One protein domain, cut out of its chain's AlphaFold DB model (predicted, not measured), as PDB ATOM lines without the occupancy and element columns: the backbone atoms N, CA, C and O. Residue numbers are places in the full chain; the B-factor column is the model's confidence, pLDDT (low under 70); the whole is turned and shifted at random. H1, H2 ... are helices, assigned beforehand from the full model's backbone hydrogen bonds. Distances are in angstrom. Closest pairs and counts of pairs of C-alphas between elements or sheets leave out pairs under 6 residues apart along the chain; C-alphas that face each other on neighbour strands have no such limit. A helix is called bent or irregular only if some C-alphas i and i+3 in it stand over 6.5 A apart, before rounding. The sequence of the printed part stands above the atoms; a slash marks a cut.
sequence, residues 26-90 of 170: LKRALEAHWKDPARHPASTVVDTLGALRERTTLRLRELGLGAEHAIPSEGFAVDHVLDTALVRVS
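This is residues 26 to 90 of the 170 residues of the protein "Meth_synt_1 domain-containing protein" of Kocuria sp (UniProt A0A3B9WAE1). One long helix, H2, makes the length of a flat, loose model; the shorter H1 lies side by side with one end part of it as a helical hairpin, and from the other end of H2 a long link, residues 63 to 79, folds back toward the hairpin's level before the small helix H3, which is set away from both other helices. Residues 85 to 90, of which 85 to 88 belong to H3, stick out free. The printed part has 65 residues with three named helices, H1, H2 and H3 in chain order, and no named strand; the class is all helix. The whole is loose, with a radius of gyration of the C-alphas of 14.4 A, and its C-alphas span 41 by 28 by 14 A.

The longest helix, H2, takes residues 42 to 62 and measures 30.7 A from first to last C-alpha, from C-alpha 42 at (135.871, 111.913, 88.053) to C-alpha 62 at (127.843, 82.739, 93.364). Before it comes H1, residues 26 to 35, 14.2 A long, which begins at C-alpha 26 at (126.415, 105.211, 89.188). After it comes H3, residues 80 to 88, 13.0 A long, which ends at C-alpha 88 at (139.804, 106.688, 69.216). No helix is bent or irregular.

H2 touches H1 with residues 42 to 49 alone. Their closest C-alphas, those of Ala 29 and Val 45, are 5.3 A apart, and 10 pairs of C-alphas lie within 8 A. The two lines stand at a shallow tilt of 2 degrees and run opposite ways, and the pair is a helical hairpin. H3 touches no helix: it is apart from H1 and from H2, with no C-alpha within 8 A of either. In H1 and H2 every O i to N i+4 pair is within hydrogen-bond range, while in H3 3 of 5 are.

The two C-alphas farthest apart, those of Gly 64 and Ser 90, are 42.0 A from each other, and the first and last printed C-alphas, those of Leu 26 and Ser 90, are 27.0 A apart. The printed part has no cut. The link from H1 to H2 is short, with 6 residues, and the link from H2 to H3 is long, with 17. The C-alphas of residues 63 to 79, a stretch with no named element, lie 4 to 23 A from the mean of the C-alphas. The mean pLDDT of the printed part is 89.7; it is 97 in H1, 94 in H2 and 77 in H3, and residues 87 to 89 are under 70.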
ATOM      1  N   LEU A  26     125.670 104.619  90.305       96.44
ATOM      2  CA  LEU A  26     126.415 105.211  89.188       96.44
ATOM      3  C   LEU A  26     125.798 106.539  88.736       96.44
ATOM      4  O   LEU A  26     126.507 107.510  88.486       96.44
ATOM      5  N   LYS A  27     124.464 106.605  88.673       96.75
ATOM      6  CA  LYS A  27     123.748 107.833  88.308       96.75
ATOM      7  C   LYS A  27     124.026 108.948  89.316       96.75
ATOM      8  O   LYS A  27     124.293 110.072  88.910       96.75
ATOM      9  N   ARG A  28     123.955 108.649  90.617       98.06
ATOM     10  CA  ARG A  28     124.195 109.640  91.678       98.06
ATOM     11  C   ARG A  28     125.634 110.148  91.643       98.06
ATOM     12  O   ARG A  28     125.836 111.351  91.764       98.06
ATOM     13  N   ALA A  29     126.606 109.258  91.431       96.81
ATOM     14  CA  ALA A  29     128.009 109.634  91.284       96.81
ATOM     15  C   ALA A  29     128.225 110.551  90.067       96.81
ATOM     16  O   ALA A  29     128.870 111.590  90.196       96.81
ATOM     17  N   LEU A  30     127.628 110.213  88.916       96.69
ATOM     18  CA  LEU A  30     127.666 111.045  87.707       96.69
ATOM     19  C   LEU A  30     127.055 112.429  87.938       96.69
ATOM     20  O   LEU A  30     127.670 113.434  87.602       96.69
ATOM     21  N   GLU A  31     125.869 112.502  88.543       97.50
ATOM     22  CA  GLU A  31     125.210 113.784  88.815       97.50
ATOM     23  C   GLU A  31     125.972 114.640  89.822       97.50
ATOM     24  O   GLU A  31     126.043 115.856  89.654       97.50
ATOM     25  N   ALA A  32     126.554 114.027  90.856       97.50
ATOM     26  CA  ALA A  32     127.388 114.732  91.821       97.50
ATOM     27  C   ALA A  32     128.643 115.306  91.149       97.50
ATOM     28  O   ALA A  32     128.958 116.479  91.357       97.50
ATOM     29  N   HIS A  33     129.295 114.514  90.290       95.62
ATOM     30  CA  HIS A  33     130.433 114.956  89.490       95.62
ATOM     31  C   HIS A  33     130.063 116.115  88.560       95.62
ATOM     32  O   HIS A  33     130.729 117.144  88.578       95.62
ATOM     33  N   TRP A  34     128.974 115.999  87.795       96.12
ATOM     34  CA  TRP A  34     128.527 117.066  86.895       96.12
ATOM     35  C   TRP A  34     128.120 118.345  87.627       96.12
ATOM     36  O   TRP A  34     128.272 119.435  87.079       96.12
ATOM     37  N   LYS A  35     127.605 118.229  88.854       97.44
ATOM     38  CA  LYS A  35     127.199 119.378  89.666       97.44
ATOM     39  C   LYS A  35     128.391 120.134  90.255       97.44
ATOM     40  O   LYS A  35     128.363 121.360  90.280       97.44
ATOM     41  N   ASP A  36     129.387 119.424  90.782       96.19
ATOM     42  CA  ASP A  36     130.553 120.020  91.443       96.19
ATOM     43  C   ASP A  36     131.793 119.121  91.273       96.19
ATOM     44  O   ASP A  36     132.114 118.324  92.162       96.19
ATOM     45  N   PRO A  37     132.513 119.239  90.140       94.62
ATOM     46  CA  PRO A  37     133.674 118.398  89.854       94.62
ATOM     47  C   PRO A  37     134.825 118.566  90.854       94.62
ATOM     48  O   PRO A  37     135.632 117.652  91.011       94.62
ATOM     49  N   ALA A  38     134.918 119.722  91.521       94.81
ATOM     50  CA  ALA A  38     135.969 119.997  92.498       94.81
ATOM     51  C   ALA A  38     135.749 119.204  93.793       94.81
ATOM     52  O   ALA A  38     136.706 118.695  94.374       94.81
ATOM     53  N   ARG A  39     134.490 119.071  94.234       95.75
ATOM     54  CA  ARG A  39     134.127 118.234  95.390       95.75
ATOM     55  C   ARG A  39     133.929 116.761  95.036       95.75
ATOM     56  O   ARG A  39     134.133 115.899  95.888       95.75
ATOM     57  N   HIS A  40     133.527 116.471  93.805       96.12
ATOM     58  CA  HIS A  40     133.257 115.126  93.311       96.12
ATOM     59  C   HIS A  40     134.096 114.871  92.054       96.12
ATOM     60  O   HIS A  40     133.591 115.022  90.940       96.12
ATOM     61  N   PRO A  41     135.382 114.508  92.199       94.81
ATOM     62  CA  PRO A  41     136.254 114.262  91.057       94.81
ATOM     63  C   PRO A  41     135.768 113.074  90.219       94.81
ATOM     64  O   PRO A  41     135.025 112.213  90.690       94.81
ATOM     65  N   ALA A  42     136.230 113.000  88.968       92.31
ATOM     66  CA  ALA A  42     135.871 111.913  88.053       92.31
ATOM     67  C   ALA A  42     136.248 110.523  88.604       92.31
ATOM     68  O   ALA A  42     135.565 109.544  88.307       92.31
ATOM     69  N   SER A  43     137.278 110.438  89.458       94.94
ATOM     70  CA  SER A  43     137.653 109.203  90.156       94.94
ATOM     71  C   SER A  43     136.491 108.619  90.957       94.94
ATOM     72  O   SER A  43     136.273 107.422  90.890       94.94
ATOM     73  N   THR A  44     135.649 109.444  91.586       94.75
ATOM     74  CA  THR A  44     134.473 108.972  92.334       94.75
ATOM     75  C   THR A  44     133.497 108.187  91.449       94.75
ATOM     76  O   THR A  44     132.891 107.211  91.894       94.75
ATOM     77  N   VAL A  45     133.341 108.585  90.181       95.56
ATOM     78  CA  VAL A  45     132.509 107.861  89.204       95.56
ATOM     79  C   VAL A  45     133.166 106.534  88.822       95.56
ATOM     80  O   VAL A  45     132.487 105.507  88.785       95.56
ATOM     81  N   VAL A  46     134.478 106.549  88.572       93.94
ATOM     82  CA  VAL A  46     135.261 105.358  88.200       93.94
ATOM     83  C   VAL A  46     135.287 104.333  89.336       93.94
ATOM     84  O   VAL A  46     135.036 103.155  89.092       93.94
ATOM     85  N   ASP A  47     135.489 104.778  90.574       95.56
ATOM     86  CA  ASP A  47     135.495 103.941  91.775       95.56
ATOM     87  C   ASP A  47     134.118 103.309  92.008       95.56
ATOM     88  O   ASP A  47     134.005 102.106  92.249       95.56
ATOM     89  N   THR A  48     133.048 104.101  91.851       96.56
ATOM     90  CA  THR A  48     131.668 103.599  91.930       96.56
ATOM     91  C   THR A  48     131.427 102.522  90.874       96.56
ATOM     92  O   THR A  48     130.923 101.447  91.190       96.56
ATOM     93  N   LEU A  49     131.814 102.770  89.620       94.56
ATOM     94  CA  LEU A  49     131.680 101.793  88.540       94.56
ATOM     95  C   LEU A  49     132.487 100.512  88.819       94.56
ATOM     96  O   LEU A  49     131.978  99.415  88.584       94.56
ATOM     97  N   GLY A  50     133.708 100.635  89.346       93.94
ATOM     98  CA  GLY A  50     134.553  99.508  89.752       93.94
ATOM     99  C   GLY A  50     133.883  98.632  90.812       93.94
ATOM    100  O   GLY A  50     133.730  97.427  90.607       93.94
ATOM    101  N   ALA A  51     133.374  99.246  91.883       95.12
ATOM    102  CA  ALA A  51     132.671  98.538  92.953       95.12
ATOM    103  C   ALA A  51     131.396  97.830  92.454       95.12
ATOM    104  O   ALA A  51     131.104  96.693  92.836       95.12
ATOM    105  N   LEU A  52     130.635  98.470  91.557       95.19
ATOM    106  CA  LEU A  52     129.444  97.873  90.943       95.19
ATOM    107  C   LEU A  52     129.787  96.640  90.093       95.19
ATOM    108  O   LEU A  52     129.063  95.638  90.144       95.19
ATOM    109  N   ARG A  53     130.881  96.701  89.324       93.50
ATOM    110  CA  ARG A  53     131.366  95.591  88.487       93.50
ATOM    111  C   ARG A  53     131.840  94.416  89.326       93.50
ATOM    112  O   ARG A  53     131.462  93.281  89.035       93.50
ATOM    113  N   GLU A  54     132.613  94.681  90.374       93.69
ATOM    114  CA  GLU A  54     133.090  93.651  91.296       93.69
ATOM    115  C   GLU A  54     131.913  92.931  91.961       93.69
ATOM    116  O   GLU A  54     131.777  91.712  91.840       93.69
ATOM    117  N   ARG A  55     130.986  93.691  92.556       93.56
ATOM    118  CA  ARG A  55     129.785  93.148  93.204       93.56
ATOM    119  C   ARG A  55     128.947  92.295  92.253       93.56
ATOM    120  O   ARG A  55     128.475  91.226  92.634       93.56
ATOM    121  N   THR A  56     128.757  92.761  91.021       92.69
ATOM    122  CA  THR A  56     128.003  92.031  89.989       92.69
ATOM    123  C   THR A  56     128.705  90.734  89.604       92.69
ATOM    124  O   THR A  56     128.069  89.684  89.550       92.69
ATOM    125  N   THR A  57     130.018  90.788  89.382       93.25
ATOM    126  CA  THR A  57     130.822  89.622  89.004       93.25
ATOM    127  C   THR A  57     130.781  88.554  90.091       93.25
ATOM    128  O   THR A  57     130.489  87.395  89.799       93.25
ATOM    129  N   LEU A  58     131.007  88.941  91.350       93.56
ATOM    130  CA  LEU A  58     130.935  88.026  92.488       93.56
ATOM    131  C   LEU A  58     129.540  87.409  92.611       93.56
ATOM    132  O   LEU A  58     129.413  86.190  92.687       93.56
ATOM    133  N   ARG A  59     128.488  88.232  92.514       92.12
ATOM    134  CA  ARG A  59     127.104  87.759  92.603       92.12
ATOM    135  C   ARG A  59     126.748  86.752  91.509       92.12
ATOM    136  O   ARG A  59     126.092  85.754  91.789       92.12
ATOM    137  N   LEU A  60     127.149  87.003  90.266       92.75
ATOM    138  CA  LEU A  60     126.868  86.096  89.150       92.75
ATOM    139  C   LEU A  60     127.657  84.785  89.269       92.75
ATOM    140  O   LEU A  60     127.110  83.723  88.969       92.75
ATOM    141  N   ARG A  61     128.895  84.834  89.781       92.69
ATOM    142  CA  ARG A  61     129.678  83.629  90.099       92.69
ATOM    143  C   ARG A  61     129.022  82.790  91.190       92.69
ATOM    144  O   ARG A  61     128.887  81.585  91.012       92.69
ATOM    145  N   GLU A  62     128.579  83.415  92.282       93.31
ATOM    146  CA  GLU A  62     127.843  82.739  93.364       93.31
ATOM    147  C   GLU A  62     126.569  82.055  92.861       93.31
ATOM    148  O   GLU A  62     126.199  80.988  93.342       93.31
ATOM    149  N   LEU A  63     125.907  82.656  91.869       93.06
ATOM    150  CA  LEU A  63     124.724  82.092  91.231       93.06
ATOM    151  C   LEU A  63     125.041  80.963  90.238       93.06
ATOM    152  O   LEU A  63     124.106  80.417  89.670       93.06
ATOM    153  N   GLY A  64     126.304  80.577  90.029       92.75
ATOM    154  CA  GLY A  64     126.690  79.424  89.202       92.75
ATOM    155  C   GLY A  64     127.316  79.761  87.844       92.75
ATOM    156  O   GLY A  64     127.706  78.850  87.114       92.75
ATOM    157  N   LEU A  65     127.480  81.044  87.498       92.94
ATOM    158  CA  LEU A  65     128.130  81.464  86.248       92.94
ATOM    159  C   LEU A  65     129.658  81.509  86.401       92.94
ATOM    160  O   LEU A  65     130.263  82.571  86.520       92.94
ATOM    161  N   GLY A  66     130.283  80.332  86.436       88.38
ATOM    162  CA  GLY A  66     131.720  80.181  86.697       88.38
ATOM    163  C   GLY A  66     132.640  80.174  85.470       88.38
ATOM    164  O   GLY A  66     133.853  80.268  85.644       88.38
ATOM    165  N   ALA A  67     132.111  80.044  84.247       90.69
ATOM    166  CA  ALA A  67     132.949  79.990  83.045       90.69
ATOM    167  C   ALA A  67     133.574  81.361  82.729       90.69
ATOM    168  O   ALA A  67     132.948  82.395  82.953       90.69
ATOM    169  N   GLU A  68     134.784  81.378  82.159       88.62
ATOM    170  CA  GLU A  68     135.522  82.623  81.866       88.62
ATOM    171  C   GLU A  68     134.746  83.600  80.973       88.62
ATOM    172  O   GLU A  68     134.855  84.810  81.132       88.62
ATOM    173  N   HIS A  69     133.923  83.070  80.069       89.31
ATOM    174  CA  HIS A  69     133.096  83.835  79.138       89.31
ATOM    175  C   HIS A  69     131.666  84.086  79.643       89.31
ATOM    176  O   HIS A  69     130.875  84.705  78.938       89.31
ATOM    177  N   ALA A  70     131.291  83.573  80.821       92.31
ATOM    178  CA  ALA A  70     129.902  83.615  81.279       92.31
ATOM    179  C   ALA A  70     129.460  85.012  81.741       92.31
ATOM    180  O   ALA A  70     128.279  85.356  81.638       92.31
ATOM    181  N   ILE A  71     130.401  85.806  82.262       92.94
ATOM    182  CA  ILE A  71     130.140  87.103  82.892       92.94
ATOM    183  C   ILE A  71     130.775  88.215  82.049       92.94
ATOM    184  O   ILE A  71     131.975  88.150  81.777       92.94
ATOM    185  N   PRO A  72     130.015  89.257  81.667       87.44
ATOM    186  CA  PRO A  72     130.553  90.365  80.893       87.44
ATOM    187  C   PRO A  72     131.549  91.167  81.735       87.44
ATOM    188  O   PRO A  72     131.238  91.601  82.846       87.44
ATOM    189  N   SER A  73     132.744  91.391  81.190       79.88
ATOM    190  CA  SER A  73     133.779  92.203  81.830       79.88
ATOM    191  C   SER A  73     133.550  93.695  81.641       79.88
ATOM    192  O   SER A  73     133.996  94.463  82.483       79.88
ATOM    193  N   GLU A  74     132.893  94.118  80.561       78.81
ATOM    194  CA  GLU A  74     132.807  95.523  80.152       78.81
ATOM    195  C   GLU A  74     132.051  96.410  81.156       78.81
ATOM    196  O   GLU A  74     131.055  96.009  81.760       78.81
ATOM    197  N   GLY A  75     132.511  97.654  81.315       78.19
ATOM    198  CA  GLY A  75     131.872  98.645  82.176       78.19
ATOM    199  C   GLY A  75     131.983 100.040  81.589       78.19
ATOM    200  O   GLY A  75     133.085 100.551  81.422       78.19
ATOM    201  N   PHE A  76     130.831 100.650  81.321       83.94
ATOM    202  CA  PHE A  76     130.719 101.965  80.696       83.94
ATOM    203  C   PHE A  76     130.245 102.993  81.731       83.94
ATOM    204  O   PHE A  76     129.339 102.705  82.518       83.94
ATOM    205  N   ALA A  77     130.827 104.188  81.757       81.62
ATOM    206  CA  ALA A  77     130.457 105.276  82.653       81.62
ATOM    207  C   ALA A  77     129.238 106.041  82.121       81.62
ATOM    208  O   ALA A  77     128.230 106.129  82.818       81.62
ATOM    209  N   VAL A  78     129.256 106.505  80.866       84.44
ATOM    210  CA  VAL A  78     128.167 107.330  80.305       84.44
ATOM    211  C   VAL A  78     127.387 106.579  79.244       84.44
ATOM    212  O   VAL A  78     126.196 106.350  79.435       84.44
ATOM    213  N   ASP A  79     128.039 106.124  78.185       89.38
ATOM    214  CA  ASP A  79     127.469 105.237  77.174       89.38
ATOM    215  C   ASP A  79     128.601 104.480  76.484       89.38
ATOM    216  O   ASP A  79     129.670 105.024  76.253       89.38
ATOM    217  N   HIS A  80     128.359 103.227  76.125       85.06
ATOM    218  CA  HIS A  80     129.379 102.358  75.564       85.06
ATOM    219  C   HIS A  80     129.941 102.803  74.210       85.06
ATOM    220  O   HIS A  80     131.125 102.585  73.949       85.06
ATOM    221  N   VAL A  81     129.134 103.445  73.361       85.06
ATOM    222  CA  VAL A  81     129.598 103.972  72.074       85.06
ATOM    223  C   VAL A  81     130.476 105.188  72.318       85.06
ATOM    224  O   VAL A  81     131.570 105.257  71.764       85.06
ATOM    225  N   LEU A  82     130.036 106.111  73.178       81.88
ATOM    226  CA  LEU A  82     130.819 107.295  73.535       81.88
ATOM    227  C   LEU A  82     132.130 106.919  74.238       81.88
ATOM    228  O   LEU A  82     133.192 107.366  73.820       81.88
ATOM    229  N   ASP A  83     132.067 106.065  75.258       76.81
ATOM    230  CA  ASP A  83     133.219 105.632  76.049       76.81
ATOM    231  C   ASP A  83     134.269 104.932  75.165       76.81
ATOM    232  O   ASP A  83     135.467 105.179  75.300       76.81
ATOM    233  N   THR A  84     133.825 104.121  74.197       81.88
ATOM    234  CA  THR A  84     134.717 103.478  73.217       81.88
ATOM    235  C   THR A  84     135.226 104.472  72.171       81.88
ATOM    236  O   THR A  84     136.382 104.395  71.751       81.88
ATOM    237  N   ALA A  85     134.393 105.422  71.739       78.50
ATOM    238  CA  ALA A  85     134.788 106.457  70.789       78.50
ATOM    239  C   ALA A  85     135.884 107.354  71.375       78.50
ATOM    240  O   ALA A  85     136.851 107.640  70.676       78.50
ATOM    241  N   LEU A  86     135.806 107.720  72.658       71.62
ATOM    242  CA  LEU A  86     136.818 108.545  73.332       71.62
ATOM    243  C   LEU A  86     138.232 107.946  73.260       71.62
ATOM    244  O   LEU A  86     139.197 108.698  73.161       71.62
ATOM    245  N   VAL A  87     138.366 106.614  73.207       69.31
ATOM    246  CA  VAL A  87     139.662 105.929  73.004       69.31
ATOM    247  C   VAL A  87     140.255 106.210  71.615       69.31
ATOM    248  O   VAL A  87     141.468 106.161  71.432       69.31
ATOM    249  N   ARG A  88     139.415 106.511  70.622       66.56
ATOM    250  CA  ARG A  88     139.804 106.688  69.216       66.56
ATOM    251  C   ARG A  88     139.752 108.135  68.723       66.56
ATOM    252  O   ARG A  88     140.075 108.370  67.564       66.56
ATOM    253  N   VAL A  89     139.299 109.086  69.541       64.94
ATOM    254  CA  VAL A  89     138.611 110.256  68.979       64.94
ATOM    255  C   VAL A  89     139.472 111.346  68.372       64.94
ATOM    256  O   VAL A  89     138.861 112.014  67.569       64.94
ATOM    257  N   SER A  90     140.767 111.513  68.695       71.06
ATOM    258  CA  SER A  90     141.698 112.596  68.254       71.06
ATOM    259  C   SER A  90     141.049 113.887  67.681       71.06
ATOM    260  O   SER A  90     140.276 113.829  66.731       71.06
TER     261      SER A  90